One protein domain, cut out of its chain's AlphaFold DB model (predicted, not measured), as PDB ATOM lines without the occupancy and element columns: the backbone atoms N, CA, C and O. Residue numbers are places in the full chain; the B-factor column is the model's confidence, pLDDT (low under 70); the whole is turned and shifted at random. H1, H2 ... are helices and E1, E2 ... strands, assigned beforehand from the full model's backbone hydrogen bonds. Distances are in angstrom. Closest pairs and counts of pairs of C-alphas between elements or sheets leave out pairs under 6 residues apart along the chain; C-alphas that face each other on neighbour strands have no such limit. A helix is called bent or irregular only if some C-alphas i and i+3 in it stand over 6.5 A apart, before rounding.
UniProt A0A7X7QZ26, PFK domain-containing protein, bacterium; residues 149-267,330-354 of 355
ATOM      1  N   PRO A 149      58.105  59.981 123.535       92.19
ATOM      2  CA  PRO A 149      59.274  59.861 124.400       92.19
ATOM      3  C   PRO A 149      59.051  58.882 125.560       92.19
ATOM      4  O   PRO A 149      59.979  58.176 125.941       92.19
ATOM      5  N   ALA A 150      57.823  58.776 126.087       93.69
ATOM      6  CA  ALA A 150      57.488  57.768 127.095       93.69
ATOM      7  C   ALA A 150      57.621  56.346 126.533       93.69
ATOM      8  O   ALA A 150      58.149  55.456 127.198       93.69
ATOM      9  N   LEU A 151      57.169  56.143 125.295       95.31
ATOM     10  CA  LEU A 151      57.290  54.881 124.581       95.31
ATOM     11  C   LEU A 151      58.756  54.524 124.318       95.31
ATOM     12  O   LEU A 151      59.132  53.379 124.560       95.31
ATOM     13  N   ASN A 152      59.572  55.490 123.885       93.75
ATOM     14  CA  ASN A 152      61.012  55.296 123.724       93.75
ATOM     15  C   ASN A 152      61.664  54.848 125.020       93.75
ATOM     16  O   ASN A 152      62.308  53.810 125.044       93.75
ATOM     17  N   TRP A 153      61.413  55.558 126.118       93.25
ATOM     18  CA  TRP A 153      61.974  55.190 127.411       93.25
ATOM     19  C   TRP A 153      61.582  53.777 127.858       93.25
ATOM     20  O   TRP A 153      62.434  52.996 128.285       93.25
ATOM     21  N   CYS A 154      60.305  53.410 127.712       95.12
ATOM     22  CA  CYS A 154      59.842  52.065 128.052       95.12
ATOM     23  C   CYS A 154      60.489  50.996 127.154       95.12
ATOM     24  O   CYS A 154      60.875  49.936 127.645       95.12
ATOM     25  N   ALA A 155      60.619  51.259 125.851       95.75
ATOM     26  CA  ALA A 155      61.238  50.331 124.909       95.75
ATOM     27  C   ALA A 155      62.752  50.192 125.147       95.75
ATOM     28  O   ALA A 155      63.261  49.075 125.141       95.75
ATOM     29  N   ASP A 156      63.456  51.293 125.404       94.75
ATOM     30  CA  ASP A 156      64.891  51.320 125.700       94.75
ATOM     31  C   ASP A 156      65.183  50.556 126.994       94.75
ATOM     32  O   ASP A 156      65.985  49.623 126.987       94.75
ATOM     33  N   THR A 157      64.418  50.827 128.058       95.25
ATOM     34  CA  THR A 157      64.530  50.100 129.333       95.25
ATOM     35  C   THR A 157      64.277  48.601 129.143       95.25
ATOM     36  O   THR A 157      64.997  47.766 129.689       95.25
ATOM     37  N   ALA A 158      63.270  48.224 128.346       96.81
ATOM     38  CA  ALA A 158      62.998  46.820 128.041       96.81
ATOM     39  C   ALA A 158      64.149  46.156 127.263       96.81
ATOM     40  O   ALA A 158      64.492  45.008 127.559       96.81
ATOM     41  N   ARG A 159      64.760  46.862 126.299       96.44
ATOM     42  CA  ARG A 159      65.919  46.369 125.534       96.44
ATOM     43  C   ARG A 159      67.136  46.168 126.418       96.44
ATOM     44  O   ARG A 159      67.778  45.126 126.324       96.44
ATOM     45  N   GLU A 160      67.428  47.121 127.293       95.56
ATOM     46  CA  GLU A 160      68.524  47.018 128.256       95.56
ATOM     47  C   GLU A 160      68.324  45.830 129.201       95.56
ATOM     48  O   GLU A 160      69.233  45.013 129.374       95.56
ATOM     49  N   LEU A 161      67.110  45.671 129.741       95.50
ATOM     50  CA  LEU A 161      66.776  44.567 130.638       95.50
ATOM     51  C   LEU A 161      66.941  43.211 129.939       95.50
ATOM     52  O   LEU A 161      67.551  42.298 130.498       95.50
ATOM     53  N   LEU A 162      66.439  43.093 128.707       95.75
ATOM     54  CA  LEU A 162      66.533  41.878 127.900       95.75
ATOM     55  C   LEU A 162      67.979  41.557 127.495       95.75
ATOM     56  O   LEU A 162      68.395  40.402 127.582       95.75
ATOM     57  N   SER A 163      68.760  42.567 127.104       94.00
ATOM     58  CA  SER A 163      70.180  42.426 126.762       94.00
ATOM     59  C   SER A 163      70.998  41.927 127.957       94.00
ATOM     60  O   SER A 163      71.756  40.963 127.841       94.00
ATOM     61  N   ALA A 164      70.755  42.488 129.147       92.19
ATOM     62  CA  ALA A 164      71.378  42.017 130.380       92.19
ATOM     63  C   ALA A 164      71.024  40.551 130.696       92.19
ATOM     64  O   ALA A 164      71.853  39.829 131.245       92.19
ATOM     65  N   ARG A 165      69.817  40.087 130.332       91.81
ATOM     66  CA  ARG A 165      69.444  38.670 130.477       91.81
ATOM     67  C   ARG A 165      70.119  37.771 129.457       91.81
ATOM     68  O   ARG A 165      70.476  36.657 129.811       91.81
ATOM     69  N   ALA A 166      70.329  38.228 128.226       88.62
ATOM     70  CA  ALA A 166      71.030  37.434 127.218       88.62
ATOM     71  C   ALA A 166      72.463  37.078 127.663       88.62
ATOM     72  O   ALA A 166      72.928  35.974 127.390       88.62
ATOM     73  N   ALA A 167      73.123  37.966 128.412       86.12
ATOM     74  CA  ALA A 167      74.447  37.720 128.987       86.12
ATOM     75  C   ALA A 167      74.453  36.725 130.172       86.12
ATOM     76  O   ALA A 167      75.481  36.110 130.440       86.12
ATOM     77  N   ASP A 168      73.321  36.541 130.865       85.62
ATOM     78  CA  ASP A 168      73.186  35.708 132.078       85.62
ATOM     79  C   ASP A 168      72.041  34.678 131.958       85.62
ATOM     80  O   ASP A 168      71.396  34.282 132.932       85.62
ATOM     81  N   ALA A 169      71.760  34.244 130.725       83.00
ATOM     82  CA  ALA A 169      70.559  33.469 130.402       83.00
ATOM     83  C   ALA A 169      70.508  32.101 131.104       83.00
ATOM     84  O   ALA A 169      69.430  31.565 131.343       83.00
ATOM     85  N   HIS A 170      71.668  31.550 131.476       81.06
ATOM     86  CA  HIS A 170      71.783  30.290 132.211       81.06
ATOM     87  C   HIS A 170      71.233  30.360 133.647       81.06
ATOM     88  O   HIS A 170      70.877  29.322 134.200       81.06
ATOM     89  N   ARG A 171      71.143  31.558 134.246       76.50
ATOM     90  CA  ARG A 171      70.593  31.776 135.597       76.50
ATOM     91  C   ARG A 171      69.203  32.396 135.565       76.50
ATOM     92  O   ARG A 171      68.296  31.896 136.221       76.50
ATOM     93  N   ALA A 172      69.031  33.469 134.796       87.31
ATOM     94  CA  ALA A 172      67.792  34.243 134.779       87.31
ATOM     95  C   ALA A 172      67.428  34.660 133.344       87.31
ATOM     96  O   ALA A 172      67.676  35.800 132.955       87.31
ATOM     97  N   PRO A 173      66.828  33.774 132.528       94.25
ATOM     98  CA  PRO A 173      66.532  34.065 131.122       94.25
ATOM     99  C   PRO A 173      65.333  35.006 130.915       94.25
ATOM    100  O   PRO A 173      65.024  35.360 129.776       94.25
ATOM    101  N   VAL A 174      64.625  35.399 131.980       96.94
ATOM    102  CA  VAL A 174      63.400  36.206 131.888       96.94
ATOM    103  C   VAL A 174      63.635  37.635 132.374       96.94
ATOM    104  O   VAL A 174      64.122  37.863 133.482       96.94
ATOM    105  N   ALA A 175      63.245  38.599 131.545       97.56
ATOM    106  CA  ALA A 175      63.174  40.020 131.864       97.56
ATOM    107  C   ALA A 175      61.704  40.431 132.037       97.56
ATOM    108  O   ALA A 175      60.883  40.146 131.166       97.56
ATOM    109  N   ILE A 176      61.368  41.114 133.131       97.75
ATOM    110  CA  ILE A 176      60.032  41.656 133.398       97.75
ATOM    111  C   ILE A 176      60.137  43.175 133.538       97.75
ATOM    112  O   ILE A 176      60.713  43.672 134.506       97.75
ATOM    113  N   LEU A 177      59.545  43.910 132.600       97.81
ATOM    114  CA  LEU A 177      59.345  45.351 132.707       97.81
ATOM    115  C   LEU A 177      57.903  45.650 133.118       97.81
ATOM    116  O   LEU A 177      56.952  45.325 132.410       97.81
ATOM    117  N   GLU A 178      57.744  46.328 134.239       96.81
ATOM    118  CA  GLU A 178      56.467  46.858 134.690       96.81
ATOM    119  C   GLU A 178      56.323  48.338 134.324       96.81
ATOM    120  O   GLU A 178      57.201  49.138 134.630       96.81
ATOM    121  N   ILE A 179      55.211  48.718 133.699       95.69
ATOM    122  CA  ILE A 179      54.901  50.098 133.317       95.69
ATOM    123  C   ILE A 179      53.736  50.589 134.168       95.69
ATOM    124  O   ILE A 179      52.581  50.276 133.895       95.69
ATOM    125  N   ALA A 180      54.026  51.391 135.187       91.88
ATOM    126  CA  ALA A 180      53.007  51.902 136.090       91.88
ATOM    127  C   ALA A 180      52.113  52.958 135.418       91.88
ATOM    128  O   ALA A 180      52.579  53.859 134.719       91.88
ATOM    129  N   GLY A 181      50.807  52.877 135.685       85.25
ATOM    130  CA  GLY A 181      49.825  53.879 135.260       85.25
ATOM    131  C   GLY A 181      49.301  53.729 133.828       85.25
ATOM    132  O   GLY A 181      48.392  54.475 133.454       85.25
ATOM    133  N   ASP A 182      49.791  52.763 133.042       88.56
ATOM    134  CA  ASP A 182      49.296  52.519 131.682       88.56
ATOM    135  C   ASP A 182      47.931  51.821 131.689       88.56
ATOM    136  O   ASP A 182      47.822  50.625 131.476       88.56
ATOM    137  N   ARG A 183      46.855  52.581 131.898       90.62
ATOM    138  CA  ARG A 183      45.485  52.045 131.994       90.62
ATOM    139  C   ARG A 183      44.869  51.608 130.661       90.62
ATOM    140  O   ARG A 183      43.768  51.064 130.662       90.62
ATOM    141  N   VAL A 184      45.522  51.886 129.531       92.12
ATOM    142  CA  VAL A 184      44.995  51.594 128.181       92.12
ATOM    143  C   VAL A 184      45.875  50.632 127.378       92.12
ATOM    144  O   VAL A 184      45.426  50.125 126.350       92.12
ATOM    145  N   GLY A 185      47.088  50.344 127.856       94.88
ATOM    146  CA  GLY A 185      47.984  49.313 127.338       94.88
ATOM    147  C   GLY A 185      48.857  49.743 126.161       94.88
ATOM    148  O   GLY A 185      49.530  48.893 125.580       94.88
ATOM    149  N   TRP A 186      48.846  51.021 125.765       96.69
ATOM    150  CA  TRP A 186      49.615  51.494 124.607       96.69
ATOM    151  C   TRP A 186      51.120  51.473 124.852       96.69
ATOM    152  O   TRP A 186      51.868  51.127 123.937       96.69
ATOM    153  N   LEU A 187      51.569  51.819 126.062       96.25
ATOM    154  CA  LEU A 187      52.986  51.737 126.408       96.25
ATOM    155  C   LEU A 187      53.399  50.279 126.583       96.25
ATOM    156  O   LEU A 187      54.435  49.890 126.060       96.25
ATOM    157  N   THR A 188      52.573  49.450 127.226       96.94
ATOM    158  CA  THR A 188      52.844  48.014 127.389       96.94
ATOM    159  C   THR A 188      52.960  47.290 126.053       96.94
ATOM    160  O   THR A 188      53.952  46.602 125.808       96.94
ATOM    161  N   ALA A 189      51.981  47.464 125.164       96.88
ATOM    162  CA  ALA A 189      52.016  46.867 123.834       96.88
ATOM    163  C   ALA A 189      53.173  47.439 123.003       96.88
ATOM    164  O   ALA A 189      53.903  46.695 122.352       96.88
ATOM    165  N   GLY A 190      53.358  48.759 123.031       97.31
ATOM    166  CA  GLY A 190      54.370  49.420 122.219       97.31
ATOM    167  C   GLY A 190      55.797  49.082 122.635       97.31
ATOM    168  O   GLY A 190      56.614  48.754 121.779       97.31
ATOM    169  N   ALA A 191      56.096  49.098 123.934       97.25
ATOM    170  CA  ALA A 191      57.407  48.723 124.450       97.25
ATOM    171  C   ALA A 191      57.738  47.266 124.109       97.25
ATOM    172  O   ALA A 191      58.824  47.002 123.606       97.25
ATOM    173  N   ALA A 192      56.788  46.337 124.271       97.06
ATOM    174  CA  ALA A 192      56.972  44.950 123.843       97.06
ATOM    175  C   ALA A 192      57.268  44.838 122.333       97.06
ATOM    176  O   ALA A 192      58.158  44.091 121.936       97.06
ATOM    177  N   ALA A 193      56.551  45.600 121.499       96.69
ATOM    178  CA  ALA A 193      56.688  45.575 120.041       96.69
ATOM    179  C   ALA A 193      57.986  46.212 119.515       96.69
ATOM    180  O   ALA A 193      58.456  45.836 118.441       96.69
ATOM    181  N   LEU A 194      58.542  47.189 120.237       96.56
ATOM    182  CA  LEU A 194      59.753  47.920 119.851       96.56
ATOM    183  C   LEU A 194      61.024  47.397 120.532       96.56
ATOM    184  O   LEU A 194      62.129  47.744 120.107       96.56
ATOM    185  N   ALA A 195      60.898  46.614 121.606       96.38
ATOM    186  CA  ALA A 195      62.047  46.121 122.355       96.38
ATOM    187  C   ALA A 195      62.590  44.783 121.849       96.38
ATOM    188  O   ALA A 195      63.785  44.524 121.957       96.38
ATOM    189  N   ALA A 196      61.739  43.924 121.297       93.56
ATOM    190  CA  ALA A 196      62.159  42.607 120.843       93.56
ATOM    191  C   ALA A 196      61.300  42.134 119.662       93.56
ATOM    192  O   ALA A 196      60.213  42.671 119.431       93.56
ATOM    193  N   PRO A 197      61.738  41.099 118.924       91.31
ATOM    194  CA  PRO A 197      60.874  40.394 117.993       91.31
ATOM    195  C   PRO A 197      59.538  40.016 118.646       91.31
ATOM    196  O   PRO A 197      59.486  39.580 119.796       91.31
ATOM    197  N   HIS A 198      58.448  40.092 117.882       85.62
ATOM    198  CA  HIS A 198      57.102  39.709 118.333       85.62
ATOM    199  C   HIS A 198      57.001  38.242 118.812       85.62
ATOM    200  O   HIS A 198      56.039  37.843 119.477       85.62
ATOM    201  N   THR A 199      57.991  37.414 118.463       87.19
ATOM    202  CA  THR A 199      58.138  36.035 118.933       87.19
ATOM    203  C   THR A 199      58.772  35.925 120.331       87.19
ATOM    204  O   THR A 199      58.538  34.920 121.006       87.19
ATOM    205  N   GLN A 200      59.475  36.963 120.793       93.50
ATOM    206  CA  GLN A 200      60.231  37.010 122.050       93.50
ATOM    207  C   GLN A 200      59.543  37.822 123.166       93.50
ATOM    208  O   GLN A 200      59.756  37.561 124.350       93.50
ATOM    209  N   ALA A 201      58.724  38.815 122.803       95.69
ATOM    210  CA  ALA A 201      58.031  39.666 123.769       95.69
ATOM    211  C   ALA A 201      56.605  39.191 124.089       95.69
ATOM    212  O   ALA A 201      55.838  38.790 123.209       95.69
ATOM    213  N   ILE A 202      56.242  39.315 125.363       96.88
ATOM    214  CA  ILE A 202      54.934  39.024 125.947       96.88
ATOM    215  C   ILE A 202      54.402  40.333 126.549       96.88
ATOM    216  O   ILE A 202      55.043  40.921 127.414       96.88
ATOM    217  N   ALA A 203      53.241  40.800 126.101       96.12
ATOM    218  CA  ALA A 203      52.580  42.020 126.552       96.12
ATOM    219  C   ALA A 203      51.323  41.695 127.377       96.12
ATOM    220  O   ALA A 203      50.321  41.201 126.851       96.12
ATOM    221  N   LEU A 204      51.362  42.014 128.669       95.88
ATOM    222  CA  LEU A 204      50.254  41.854 129.610       95.88
ATOM    223  C   LEU A 204      49.518  43.190 129.769       95.88
ATOM    224  O   LEU A 204      49.837  44.010 130.631       95.88
ATOM    225  N   LEU A 205      48.549  43.417 128.878       94.31
ATOM    226  CA  LEU A 205      47.727  44.632 128.851       94.31
ATOM    227  C   LEU A 205      46.839  44.749 130.100       94.31
ATOM    228  O   LEU A 205      46.525  43.728 130.707       94.31
ATOM    229  N   PRO A 206      46.329  45.946 130.436       92.44
ATOM    230  CA  PRO A 206      45.542  46.177 131.654       92.44
ATOM    231  C   PRO A 206      44.332  45.261 131.836       92.44
ATOM    232  O   PRO A 206      44.005  44.880 132.958       92.44
ATOM    233  N   ASP A 207      43.657  44.891 130.748       88.75
ATOM    234  CA  ASP A 207      42.479  44.020 130.807       88.75
ATOM    235  C   ASP A 207      42.834  42.521 130.816       88.75
ATOM    236  O   ASP A 207      41.936  41.682 130.912       88.75
ATOM    237  N   ALA A 208      44.118  42.160 130.701       85.50
ATOM    238  CA  ALA A 208      44.551  40.775 130.575       85.50
ATOM    239  C   ALA A 208      44.267  39.983 131.859       85.50
ATOM    240  O   ALA A 208      44.902  40.176 132.895       85.50
ATOM    241  N   SER A 209      43.339  39.031 131.768       85.31
ATOM    242  CA  SER A 209      43.200  37.954 132.747       85.31
ATOM    243  C   SER A 209      44.269  36.899 132.466       85.31
ATOM    244  O   SER A 209      44.182  36.157 131.486       85.31
ATOM    245  N   VAL A 210      45.318  36.881 133.289       90.94
ATOM    246  CA  VAL A 210      46.470  35.996 133.079       90.94
ATOM    247  C   VAL A 210      46.151  34.569 133.517       90.94
ATOM    248  O   VAL A 210      45.927  34.306 134.696       90.94
ATOM    249  N   ASP A 211      46.180  33.655 132.552       93.44
ATOM    250  CA  ASP A 211      46.228  32.215 132.763       93.44
ATOM    251  C   ASP A 211      47.695  31.811 132.942       93.44
ATOM    252  O   ASP A 211      48.548  32.078 132.089       93.44
ATOM    253  N   SER A 212      47.994  31.198 134.084       93.31
ATOM    254  CA  SER A 212      49.358  30.851 134.469       93.31
ATOM    255  C   SER A 212      49.983  29.810 133.536       93.31
ATOM    256  O   SER A 212      51.136  29.967 133.140       93.31
ATOM    257  N   ALA A 213      49.210  28.813 133.098       94.62
ATOM    258  CA  ALA A 213      49.681  27.769 132.198       94.62
ATOM    259  C   ALA A 213      49.955  28.322 130.793       94.62
ATOM    260  O   ALA A 213      50.972  27.982 130.181       94.62
ATOM    261  N   VAL A 214      49.093  29.216 130.297       95.25
ATOM    262  CA  VAL A 214      49.314  29.895 129.011       95.25
ATOM    263  C   VAL A 214      50.557  30.778 129.081       95.25
ATOM    264  O   VAL A 214      51.418  30.675 128.209       95.25
ATOM    265  N   LEU A 215      50.698  31.599 130.128       96.00
ATOM    266  CA  LEU A 215      51.878  32.446 130.307       96.00
ATOM    267  C   LEU A 215      53.162  31.609 130.370       96.00
ATOM    268  O   LEU A 215      54.125  31.905 129.665       96.00
ATOM    269  N   ALA A 216      53.162  30.530 131.154       96.12
ATOM    270  CA  ALA A 216      54.297  29.623 131.272       96.12
ATOM    271  C   ALA A 216      54.679  28.986 129.923       96.12
ATOM    272  O   ALA A 216      55.865  28.873 129.599       96.12
ATOM    273  N   ALA A 217      53.690  28.607 129.108       96.31
ATOM    274  CA  ALA A 217      53.919  28.072 127.769       96.31
ATOM    275  C   ALA A 217      54.502  29.122 126.806       96.31
ATOM    276  O   ALA A 217      55.408  28.807 126.031       96.31
ATOM    277  N   GLU A 218      54.024  30.368 126.858       96.69
ATOM    278  CA  GLU A 218      54.564  31.466 126.047       96.69
ATOM    279  C   GLU A 218      56.007  31.815 126.443       96.69
ATOM    280  O   GLU A 218      56.850  31.988 125.559       96.69
ATOM    281  N   VAL A 219      56.320  31.827 127.744       96.88
ATOM    282  CA  VAL A 219      57.685  32.036 128.258       96.88
ATOM    283  C   VAL A 219      58.618  30.919 127.796       96.88
ATOM    284  O   VAL A 219      59.663  31.210 127.212       96.88
ATOM    285  N   LYS A 220      58.227  29.646 127.963       96.50
ATOM    286  CA  LYS A 220      59.000  28.497 127.457       96.50
ATOM    287  C   LYS A 220      59.268  28.609 125.958       96.50
ATOM    288  O   LYS A 220      60.388  28.365 125.520       96.50
ATOM    289  N   ARG A 221      58.256  28.994 125.173       96.12
ATOM    290  CA  ARG A 221      58.398  29.155 123.720       96.12
ATOM    291  C   ARG A 221      59.391  30.258 123.370       96.12
ATOM    292  O   ARG A 221      60.216  30.058 122.487       96.12
ATOM    293  N   SER A 222      59.321  31.397 124.059       96.44
ATOM    294  CA  SER A 222      60.264  32.495 123.853       96.44
ATOM    295  C   SER A 222      61.696  32.070 124.173       96.44
ATOM    296  O   SER A 222      62.577  32.236 123.335       96.44
ATOM    297  N   ILE A 223      61.920  31.457 125.341       96.25
ATOM    298  CA  ILE A 223      63.250  30.985 125.754       96.25
ATOM    299  C   ILE A 223      63.783  29.941 124.767       96.25
ATOM    300  O   ILE A 223      64.930  30.033 124.350       96.25
ATOM    301  N   GLY A 224      62.958  28.983 124.337       95.56
ATOM    302  CA  GLY A 224      63.381  27.960 123.377       95.56
ATOM    303  C   GLY A 224      63.795  28.525 122.013       95.56
ATOM    304  O   GLY A 224      64.699  27.986 121.386       95.56
ATOM    305  N   ALA A 225      63.160  29.610 121.558       95.69
ATOM    306  CA  ALA A 225      63.454  30.228 120.264       95.69
ATOM    307  C   ALA A 225      64.563  31.295 120.319       95.69
ATOM    308  O   ALA A 225      65.246  31.515 119.321       95.69
ATOM    309  N   HIS A 226      64.725  31.978 121.454       95.38
ATOM    310  CA  HIS A 226      65.556  33.185 121.562       95.38
ATOM    311  C   HIS A 226      66.585  33.146 122.698       95.38
ATOM    312  O   HIS A 226      67.340  34.098 122.867       95.38
ATOM    313  N   GLY A 227      66.596  32.095 123.520       94.81
ATOM    314  CA  GLY A 227      67.417  31.985 124.732       94.81
ATOM    315  C   GLY A 227      66.903  32.807 125.920       94.81
ATOM    316  O   GLY A 227      67.279  32.539 127.057       94.81
ATOM    317  N   THR A 228      66.013  33.773 125.688       96.75
ATOM    318  CA  THR A 228      65.438  34.652 126.716       96.75
ATOM    319  C   THR A 228      63.961  34.956 126.452       96.75
ATOM    320  O   THR A 228      63.422  34.680 125.375       96.75
ATOM    321  N   ALA A 229      63.284  35.536 127.442       97.31
ATOM    322  CA  ALA A 229      61.926  36.056 127.308       97.31
ATOM    323  C   ALA A 229      61.812  37.468 127.882       97.31
ATOM    324  O   ALA A 229      62.341  37.747 128.959       97.31
ATOM    325  N   LEU A 230      61.076  38.332 127.183       98.19
ATOM    326  CA  LEU A 230      60.683  39.648 127.680       98.19
ATOM    327  C   LEU A 230      59.195  39.632 128.022       98.19
ATOM    328  O   LEU A 230      58.365  39.326 127.170       98.19
ATOM    329  N   ILE A 231      58.853  40.022 129.243       97.88
ATOM    330  CA  ILE A 231      57.483  40.285 129.673       97.88
ATOM    331  C   ILE A 231      57.365  41.779 129.963       97.88
ATOM    332  O   ILE A 231      58.118  42.316 130.768       97.88
ATOM    333  N   VAL A 232      56.403  42.446 129.336       97.88
ATOM    334  CA  VAL A 232      56.026  43.827 129.649       97.88
ATOM    335  C   VAL A 232      54.621  43.810 130.246       97.88
ATOM    336  O   VAL A 232      53.700  43.282 129.624       97.88
ATOM    337  N   SER A 233      54.441  44.368 131.443       96.88
ATOM    338  CA  SER A 233      53.154  44.407 132.156       96.88
ATOM    339  C   SER A 233      52.731  45.836 132.469       96.88
ATOM    340  O   SER A 233      53.566  46.663 132.816       96.88
ATOM    341  N   ALA A 234      51.435  46.128 132.378       92.94
ATOM    342  CA  ALA A 234      50.877  47.445 132.689       92.94
ATOM    343  C   ALA A 234      50.664  47.722 134.193       92.94
ATOM    344  O   ALA A 234      50.256  48.830 134.540       92.94
ATOM    345  N   ALA A 235      50.816  46.712 135.068       79.31
ATOM    346  CA  ALA A 235      50.555  46.764 136.523       79.31
ATOM    347  C   ALA A 235      49.356  47.629 136.955       79.31
ATOM    348  O   ALA A 235      49.370  48.337 137.963       79.31
ATOM    349  N   THR A 236      48.293  47.589 136.159       80.31
ATOM    350  CA  THR A 236      47.037  48.285 136.402       80.31
ATOM    351  C   THR A 236      45.897  47.415 135.893       80.31
ATOM    352  O   THR A 236      46.078  46.557 135.026       80.31
ATOM    353  N   GLY A 237      44.702  47.625 136.444       84.31
ATOM    354  CA  GLY A 237      43.540  46.820 136.083       84.31
ATOM    355  C   GLY A 237      43.667  45.380 136.585       84.31
ATOM    356  O   GLY A 237      43.798  45.153 137.784       84.31
ATOM    357  N   ARG A 238      43.562  44.418 135.666       87.12
ATOM    358  CA  ARG A 238      43.599  42.970 135.935       87.12
ATOM    359  C   ARG A 238      44.971  42.342 135.699       87.12
ATOM    360  O   ARG A 238      45.186  41.216 136.147       87.12
ATOM    361  N   ALA A 239      45.870  43.045 135.009       88.12
ATOM    362  CA  ALA A 239      47.222  42.561 134.767       88.12
ATOM    363  C   ALA A 239      47.963  42.359 136.101       88.12
ATOM    364  O   ALA A 239      47.916  43.244 136.959       88.12
ATOM    365  N   PRO A 240      48.652  41.222 136.298       91.06
ATOM    366  CA  PRO A 240      49.460  41.007 137.487       91.06
ATOM    367  C   PRO A 240      50.665  41.957 137.496       91.06
ATOM    368  O   PRO A 240      51.258  42.251 136.451       91.06
ATOM    369  N   ASP A 241      51.039  42.402 138.692       92.44
ATOM    370  CA  ASP A 241      52.303  43.102 138.916       92.44
ATOM    371  C   ASP A 241      53.508  42.168 138.705       92.44
ATOM    372  O   ASP A 241      53.390  40.936 138.627       92.44
ATOM    373  N   ARG A 242      54.698  42.760 138.610       94.38
ATOM    374  CA  ARG A 242      55.959  42.047 138.382       94.38
ATOM    375  C   ARG A 242      56.265  41.000 139.449       94.38
ATOM    376  O   ARG A 242      56.815  39.956 139.112       94.38
ATOM    377  N   ALA A 243      55.910  41.252 140.711       94.12
ATOM    378  CA  ALA A 243      56.202  40.340 141.813       94.12
ATOM    379  C   ALA A 243      55.353  39.071 141.691       94.12
ATOM    380  O   ALA A 243      55.866  37.959 141.812       94.12
ATOM    381  N   ARG A 244      54.069  39.231 141.358       94.75
ATOM    382  CA  ARG A 244      53.156  38.126 141.085       94.75
ATOM    383  C   ARG A 244      53.582  37.337 139.851       94.75
ATOM    384  O   ARG A 244      53.570  36.111 139.905       94.75
ATOM    385  N   ILE A 245      53.998  38.007 138.773       95.75
ATOM    386  CA  ILE A 245      54.532  37.329 137.580       95.75
ATOM    387  C   ILE A 245      55.777  36.514 137.952       95.75
ATOM    388  O   ILE A 245      55.823  35.319 137.670       95.75
ATOM    389  N   ALA A 246      56.759  37.120 138.622       95.62
ATOM    390  CA  ALA A 246      57.990  36.441 139.023       95.62
ATOM    391  C   ALA A 246      57.713  35.221 139.918       95.62
ATOM    392  O   ALA A 246      58.262  34.147 139.678       95.62
ATOM    393  N   ALA A 247      56.804  35.346 140.891       95.81
ATOM    394  CA  ALA A 247      56.395  34.234 141.747       95.81
ATOM    395  C   ALA A 247      55.755  33.085 140.947       95.81
ATOM    396  O   ALA A 247      56.087  31.922 141.173       95.81
ATOM    397  N   MET A 248      54.884  33.398 139.980       95.12
ATOM    398  CA  MET A 248      54.273  32.393 139.102       95.12
ATOM    399  C   MET A 248      55.331  31.637 138.288       95.12
ATOM    400  O   MET A 248      55.267  30.412 138.189       95.12
ATOM    401  N   LEU A 249      56.322  32.347 137.740       95.44
ATOM    402  CA  LEU A 249      57.413  31.735 136.978       95.44
ATOM    403  C   LEU A 249      58.321  30.874 137.863       95.44
ATOM    404  O   LEU A 249      58.660  29.758 137.475       95.44
ATOM    405  N   GLY A 250      58.656  31.335 139.068       94.81
ATOM    406  CA  GLY A 250      59.441  30.551 140.023       94.81
ATOM    407  C   GLY A 250      58.735  29.256 140.437       94.81
ATOM    408  O   GLY A 250      59.357  28.198 140.482       94.81
ATOM    409  N   GLN A 251      57.420  29.312 140.670       94.88
ATOM    410  CA  GLN A 251      56.625  28.147 141.075       94.88
ATOM    411  C   GLN A 251      56.404  27.137 139.945       94.88
ATOM    412  O   GLN A 251      56.463  25.935 140.184       94.88
ATOM    413  N   GLN A 252      56.114  27.602 138.727       94.44
ATOM    414  CA  GLN A 252      55.728  26.714 137.622       94.44
ATOM    415  C   GLN A 252      56.896  26.288 136.735       94.44
ATOM    416  O   GLN A 252      56.829  25.238 136.095       94.44
ATOM    417  N   LEU A 253      57.926  27.130 136.634       94.31
ATOM    418  CA  LEU A 253      59.042  26.942 135.712       94.31
ATOM    419  C   LEU A 253      60.395  26.805 136.410       94.31
ATOM    420  O   LEU A 253      61.360  26.475 135.727       94.31
ATOM    421  N   HIS A 254      60.477  27.055 137.722       94.06
ATOM    422  CA  HIS A 254      61.743  27.140 138.459       94.06
ATOM    423  C   HIS A 254      62.718  28.153 137.839       94.06
ATOM    424  O   HIS A 254      63.928  27.939 137.823       94.06
ATOM    425  N   LEU A 255      62.179  29.251 137.295       92.06
ATOM    426  CA  LEU A 255      62.953  30.320 136.669       92.06
ATOM    427  C   LEU A 255      63.014  31.549 137.570       92.06
ATOM    428  O   LEU A 255      61.991  31.999 138.087       92.06
ATOM    429  N   GLU A 256      64.201  32.141 137.665       91.06
ATOM    430  CA  GLU A 256      64.373  33.498 138.176       91.06
ATOM    431  C   GLU A 256      64.105  34.528 137.070       91.06
ATOM    432  O   GLU A 256      64.383  34.299 135.886       91.06
ATOM    433  N   ALA A 257      63.571  35.686 137.463       93.44
ATOM    434  CA  ALA A 257      63.283  36.790 136.558       93.44
ATOM    435  C   ALA A 257      63.876  38.099 137.083       93.44
ATOM    436  O   ALA A 257      63.681  38.466 138.243       93.44
ATOM    437  N   ALA A 258      64.554  38.841 136.210       94.12
ATOM    438  CA  ALA A 258      64.972  40.201 136.523       94.12
ATOM    439  C   ALA A 258      63.803  41.156 136.309       94.12
ATOM    440  O   ALA A 258      63.198  41.170 135.238       94.12
ATOM    441  N   CYS A 259      63.500  41.957 137.324       94.75
ATOM    442  CA  CYS A 259      62.342  42.835 137.324       94.75
ATOM    443  C   CYS A 259      62.775  44.302 137.362       94.75
ATOM    444  O   CYS A 259      63.625  44.675 138.168       94.75
ATOM    445  N   ALA A 260      62.134  45.137 136.550       95.50
ATOM    446  CA  ALA A 260      62.236  46.591 136.609       95.50
ATOM    447  C   ALA A 260      60.840  47.218 136.566       95.50
ATOM    448  O   ALA A 260      59.892  46.606 136.071       95.50
ATOM    449  N   GLN A 261      60.717  48.440 137.077       94.75
ATOM    450  CA  GLN A 261      59.497  49.237 136.995       94.75
ATOM    451  C   GLN A 261      59.836  50.621 136.440       94.75
ATOM    452  O   GLN A 261      60.798  51.246 136.882       94.75
ATOM    453  N   VAL A 262      59.019  51.103 135.508       92.69
ATOM    454  CA  VAL A 262      59.040  52.479 135.004       92.69
ATOM    455  C   VAL A 262      57.722  53.172 135.336       92.69
ATOM    456  O   VAL A 262      56.652  52.561 135.293       92.69
ATOM    457  N   CYS A 263      57.794  54.467 135.645       90.69
ATOM    458  CA  CYS A 263      56.641  55.297 136.008       90.69
ATOM    459  C   CYS A 263      56.529  56.522 135.083       90.69
ATOM    460  O   CYS A 263      56.837  57.637 135.510       90.69
ATOM    461  N   PRO A 264      56.049  56.368 133.831       88.00
ATOM    462  CA  PRO A 264      55.962  57.474 132.868       88.00
ATOM    463  C   PRO A 264      55.111  58.661 133.338       88.00
ATOM    464  O   PRO A 264      55.275  59.772 132.854       88.00
ATOM    465  N   GLY A 265      54.191  58.458 134.286       80.00
ATOM    466  CA  GLY A 265      53.407  59.547 134.880       80.00
ATOM    467  C   GLY A 265      54.195  60.464 135.824       80.00
ATOM    468  O   GLY A 265      53.758  61.582 136.082       80.00
ATOM    469  N   GLU A 266      55.337  60.012 136.334       76.31
ATOM    470  CA  GLU A 266      56.102  60.710 137.377       76.31
ATOM    471  C   GLU A 266      57.490  61.124 136.892       76.31
ATOM    472  O   GLU A 266      58.031  62.135 137.333       76.31
ATOM    473  N   MET A 267      58.066  60.355 135.971       64.25
ATOM    474  CA  MET A 267      59.451  60.516 135.567       64.25
ATOM    475  C   MET A 267      59.614  60.054 134.127       64.25
ATOM    476  O   MET A 267      59.228  58.940 133.816       64.25
ATOM    477  N   VAL A 330      44.165  49.800 122.800       92.50
ATOM    478  CA  VAL A 330      44.977  49.234 121.717       92.50
ATOM    479  C   VAL A 330      44.058  48.411 120.799       92.50
ATOM    480  O   VAL A 330      43.363  47.526 121.301       92.50
ATOM    481  N   PRO A 331      44.015  48.687 119.482       91.69
ATOM    482  CA  PRO A 331      43.208  47.925 118.531       91.69
ATOM    483  C   PRO A 331      43.486  46.420 118.583       91.69
ATOM    484  O   PRO A 331      44.645  46.010 118.618       91.69
ATOM    485  N   GLU A 332      42.442  45.594 118.491       89.31
ATOM    486  CA  GLU A 332      42.558  44.124 118.537       89.31
ATOM    487  C   GLU A 332      43.499  43.568 117.461       89.31
ATOM    488  O   GLU A 332      44.251  42.631 117.710       89.31
ATOM    489  N   GLN A 333      43.552  44.199 116.285       89.81
ATOM    490  CA  GLN A 333      44.487  43.822 115.218       89.81
ATOM    491  C   GLN A 333      45.968  43.916 115.628       89.81
ATOM    492  O   GLN A 333      46.819  43.267 115.021       89.81
ATOM    493  N   PHE A 334      46.292  44.723 116.643       91.00
ATOM    494  CA  PHE A 334      47.651  44.893 117.150       91.00
ATOM    495  C   PHE A 334      47.986  43.958 118.309       91.00
ATOM    496  O   PHE A 334      49.164  43.831 118.646       91.00
ATOM    497  N   VAL A 335      47.000  43.292 118.917       87.56
ATOM    498  CA  VAL A 335      47.204  42.494 120.132       87.56
ATOM    499  C   VAL A 335      46.477  41.157 120.058       87.56
ATOM    500  O   VAL A 335      45.266  41.064 119.910       87.56
ATOM    501  N   ARG A 336      47.225  40.072 120.234       84.06
ATOM    502  CA  ARG A 336      46.693  38.712 120.342       84.06
ATOM    503  C   ARG A 336      46.523  38.370 121.815       84.06
ATOM    504  O   ARG A 336      47.371  37.687 122.388       84.06
ATOM    505  N   GLN A 337      45.435  38.846 122.422       72.19
ATOM    506  CA  GLN A 337      45.220  38.754 123.875       72.19
ATOM    507  C   GLN A 337      45.323  37.324 124.426       72.19
ATOM    508  O   GLN A 337      45.944  37.130 125.464       72.19
ATOM    509  N   ARG A 338      44.807  36.317 123.706       78.31
ATOM    510  CA  ARG A 338      44.871  34.900 124.123       78.31
ATOM    511  C   ARG A 338      46.299  34.387 124.338       78.31
ATOM    512  O   ARG A 338      46.495  33.467 125.119       78.31
ATOM    513  N   HIS A 339      47.273  34.964 123.639       81.38
ATOM    514  CA  HIS A 339      48.681  34.563 123.701       81.38
ATOM    515  C   HIS A 339      49.586  35.678 124.219       81.38
ATOM    516  O   HIS A 339      50.800  35.554 124.117       81.38
ATOM    517  N   TYR A 340      49.010  36.776 124.721       90.94
ATOM    518  CA  TYR A 340      49.753  37.926 125.237       90.94
ATOM    519  C   TYR A 340      50.797  38.475 124.248       90.94
ATOM    520  O   TYR A 340      51.841  38.967 124.651       90.94
ATOM    521  N   ARG A 341      50.560  38.365 122.935       89.12
ATOM    522  CA  ARG A 341      51.518  38.797 121.904       89.12
ATOM    523  C   ARG A 341      51.058  40.064 121.214       89.12
ATOM    524  O   ARG A 341      49.863  40.300 121.056       89.12
ATOM    525  N   VAL A 342      52.021  40.829 120.729       91.69
ATOM    526  CA  VAL A 342      51.793  41.973 119.845       91.69
ATOM    527  C   VAL A 342      51.926  41.543 118.389       91.69
ATOM    528  O   VAL A 342      52.710  40.653 118.058       91.69
ATOM    529  N   ALA A 343      51.118  42.127 117.510       90.19
ATOM    530  CA  ALA A 343      51.188  41.857 116.081       90.19
ATOM    531  C   ALA A 343      52.295  42.701 115.419       90.19
ATOM    532  O   ALA A 343      52.502  43.844 115.832       90.19
ATOM    533  N   PRO A 344      52.939  42.215 114.339       85.94
ATOM    534  CA  PRO A 344      53.989  42.964 113.638       85.94
ATOM    535  C   PRO A 344      53.561  44.361 113.156       85.94
ATOM    536  O   PRO A 344      54.364  45.287 113.146       85.94
ATOM    537  N   GLY A 345      52.282  44.542 112.805       90.56
ATOM    538  CA  GLY A 345      51.755  45.835 112.358       90.56
ATOM    539  C   GLY A 345      51.799  46.944 113.418       90.56
ATOM    540  O   GLY A 345      51.737  48.117 113.059       90.56
ATOM    541  N   LEU A 346      51.929  46.599 114.707       94.06
ATOM    542  CA  LEU A 346      52.035  47.590 115.777       94.06
ATOM    543  C   LEU A 346      53.369  48.345 115.717       94.06
ATOM    544  O   LEU A 346      53.371  49.566 115.857       94.06
ATOM    545  N   SER A 347      54.484  47.652 115.462       92.19
ATOM    546  CA  SER A 347      55.805  48.285 115.357       92.19
ATOM    547  C   SER A 347      55.813  49.324 114.234       92.19
ATOM    548  O   SER A 347      56.147  50.476 114.483       92.19
ATOM    549  N   ALA A 348      55.280  48.985 113.055       91.19
ATOM    550  CA  ALA A 348      55.175  49.915 111.923       91.19
ATOM    551  C   ALA A 348      54.319  51.165 112.223       91.19
ATOM    552  O   ALA A 348      54.602  52.256 111.729       91.19
ATOM    553  N   TYR A 349      53.269  51.036 113.043       92.81
ATOM    554  CA  TYR A 349      52.458  52.181 113.478       92.81
ATOM    555  C   TYR A 349      53.238  53.122 114.414       92.81
ATOM    556  O   TYR A 349      53.094  54.350 114.329       92.81
ATOM    557  N   LEU A 350      54.054  52.541 115.298       95.19
ATOM    558  CA  LEU A 350      54.753  53.237 116.378       95.19
ATOM    559  C   LEU A 350      56.129  53.775 115.988       95.19
ATOM    560  O   LEU A 350      56.510  54.816 116.507       95.19
ATOM    561  N   GLU A 351      56.846  53.119 115.076       93.06
ATOM    562  CA  GLU A 351      58.188  53.499 114.610       93.06
ATOM    563  C   GLU A 351      58.322  54.995 114.277       93.06
ATOM    564  O   GLU A 351      59.259  55.633 114.761       93.06
ATOM    565  N   PRO A 352      57.374  55.630 113.557       92.38
ATOM    566  CA  PRO A 352      57.486  57.053 113.263       92.38
ATOM    567  C   PRO A 352      57.359  57.969 114.490       92.38
ATOM    568  O   PRO A 352      57.640  59.156 114.382       92.38
ATOM    569  N   LEU A 353      56.904  57.463 115.638       91.62
ATOM    570  CA  LEU A 353      56.758  58.229 116.883       91.62
ATOM    571  C   LEU A 353      58.035  58.220 117.731       91.62
ATOM    572  O   LEU A 353      58.176  59.040 118.639       91.62
ATOM    573  N   VAL A 354      58.939  57.288 117.433       89.88
ATOM    574  CA  VAL A 354      60.151  57.002 118.209       89.88
ATOM    575  C   VAL A 354      61.450  57.289 117.452       89.88
ATOM    576  O   VAL A 354      62.514  57.305 118.066       89.88
TER     577      VAL A 354
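What this domain is: This is residues 149 to 267 and 330 to 354 of the 355 residues of the protein "PFK domain-containing protein" of bacterium (UniProt A0A7X7QZ26). A twisted sheet of four parallel strands forms the middle of three layers, with helices H1 and H2 packed on one face and H3 and H4 on the other. H5 packs across H2 on the side away from the sheet. The printed part has 144 residues, with five named helices and four named strands in the order H1 E1 H2 E2 H3 E3 H4 E4 H5; the sheet's order is E2 E3 E1 E4, and the class is mixed. The whole is compact and rounded, with a radius of gyration of the C-alphas of 13.4 A and spans of 37 by 30 by 29 A.

How they stand to each other: The sheet runs E2 (201 to 204), E3 (229 to 233), E1 (174 to 179), E4 (257 to 262). Within hydrogen-bond range are N 202 and O 230 of E2 and E3, 2.8 A, N 177 and O 231 of E1 and E3, 2.8 A, and N 260 and O 176 of E4 and E1, 2.9 A. H1, residues 149 to 167, runs along the strands over E3 and E1 at a height of 8.5 A over the sheet. H2, residues 186 to 195, is on the same face; it touches H1 at a steep tilt of 44 degrees, closest at the C-alphas of Ala 155 and Ala 191, 4.2 A. On the opposite face, H3, residues 212 to 226, lies over E3 and H4, residues 242 to 253, over E1; they touch about perpendicular at 80 degrees, with residues 212 to 216 and 248 to 253 alone, closest at the C-alphas of Ala 216 and Leu 249, 6.8 A. H5, residues 344 to 354, touches H2 about perpendicular at 84 degrees, closest at the C-alphas of Ala 193 and Ser 347, 5.5 A. E2, H3, E3 form a strand-helix-strand unit, parallel neighbour strands joined through a helix; E1, H2, E2 and E3, H4, E4 are split ones, with another strand between; the three crossovers are right-handed. Every O i to N i+4 pair is within hydrogen-bond range in H1, H2, H3 and H4; H5 has 3 of 7, and 5 of 8 O i to N i+3 pairs.

Where its parts are: H1 begins at C-alpha 149 (59.274, 59.861, 124.400) and is 27.2 A long; H3 measures 20.8 A, and E1 and E4 16.3 A each. H5 ends at C-alpha 354 (60.151, 57.002, 118.209); it is irregular, with C-alphas 349 and 352 7.0 A apart.

The domain as a whole: Residues 268 to 329 are not printed, and C-alphas 267 and 330 are 23.0 A apart across the cut. Of the links printed whole, none is long. Residues 330 to 343 hold no named element. Only residue 267 has pLDDT under 70.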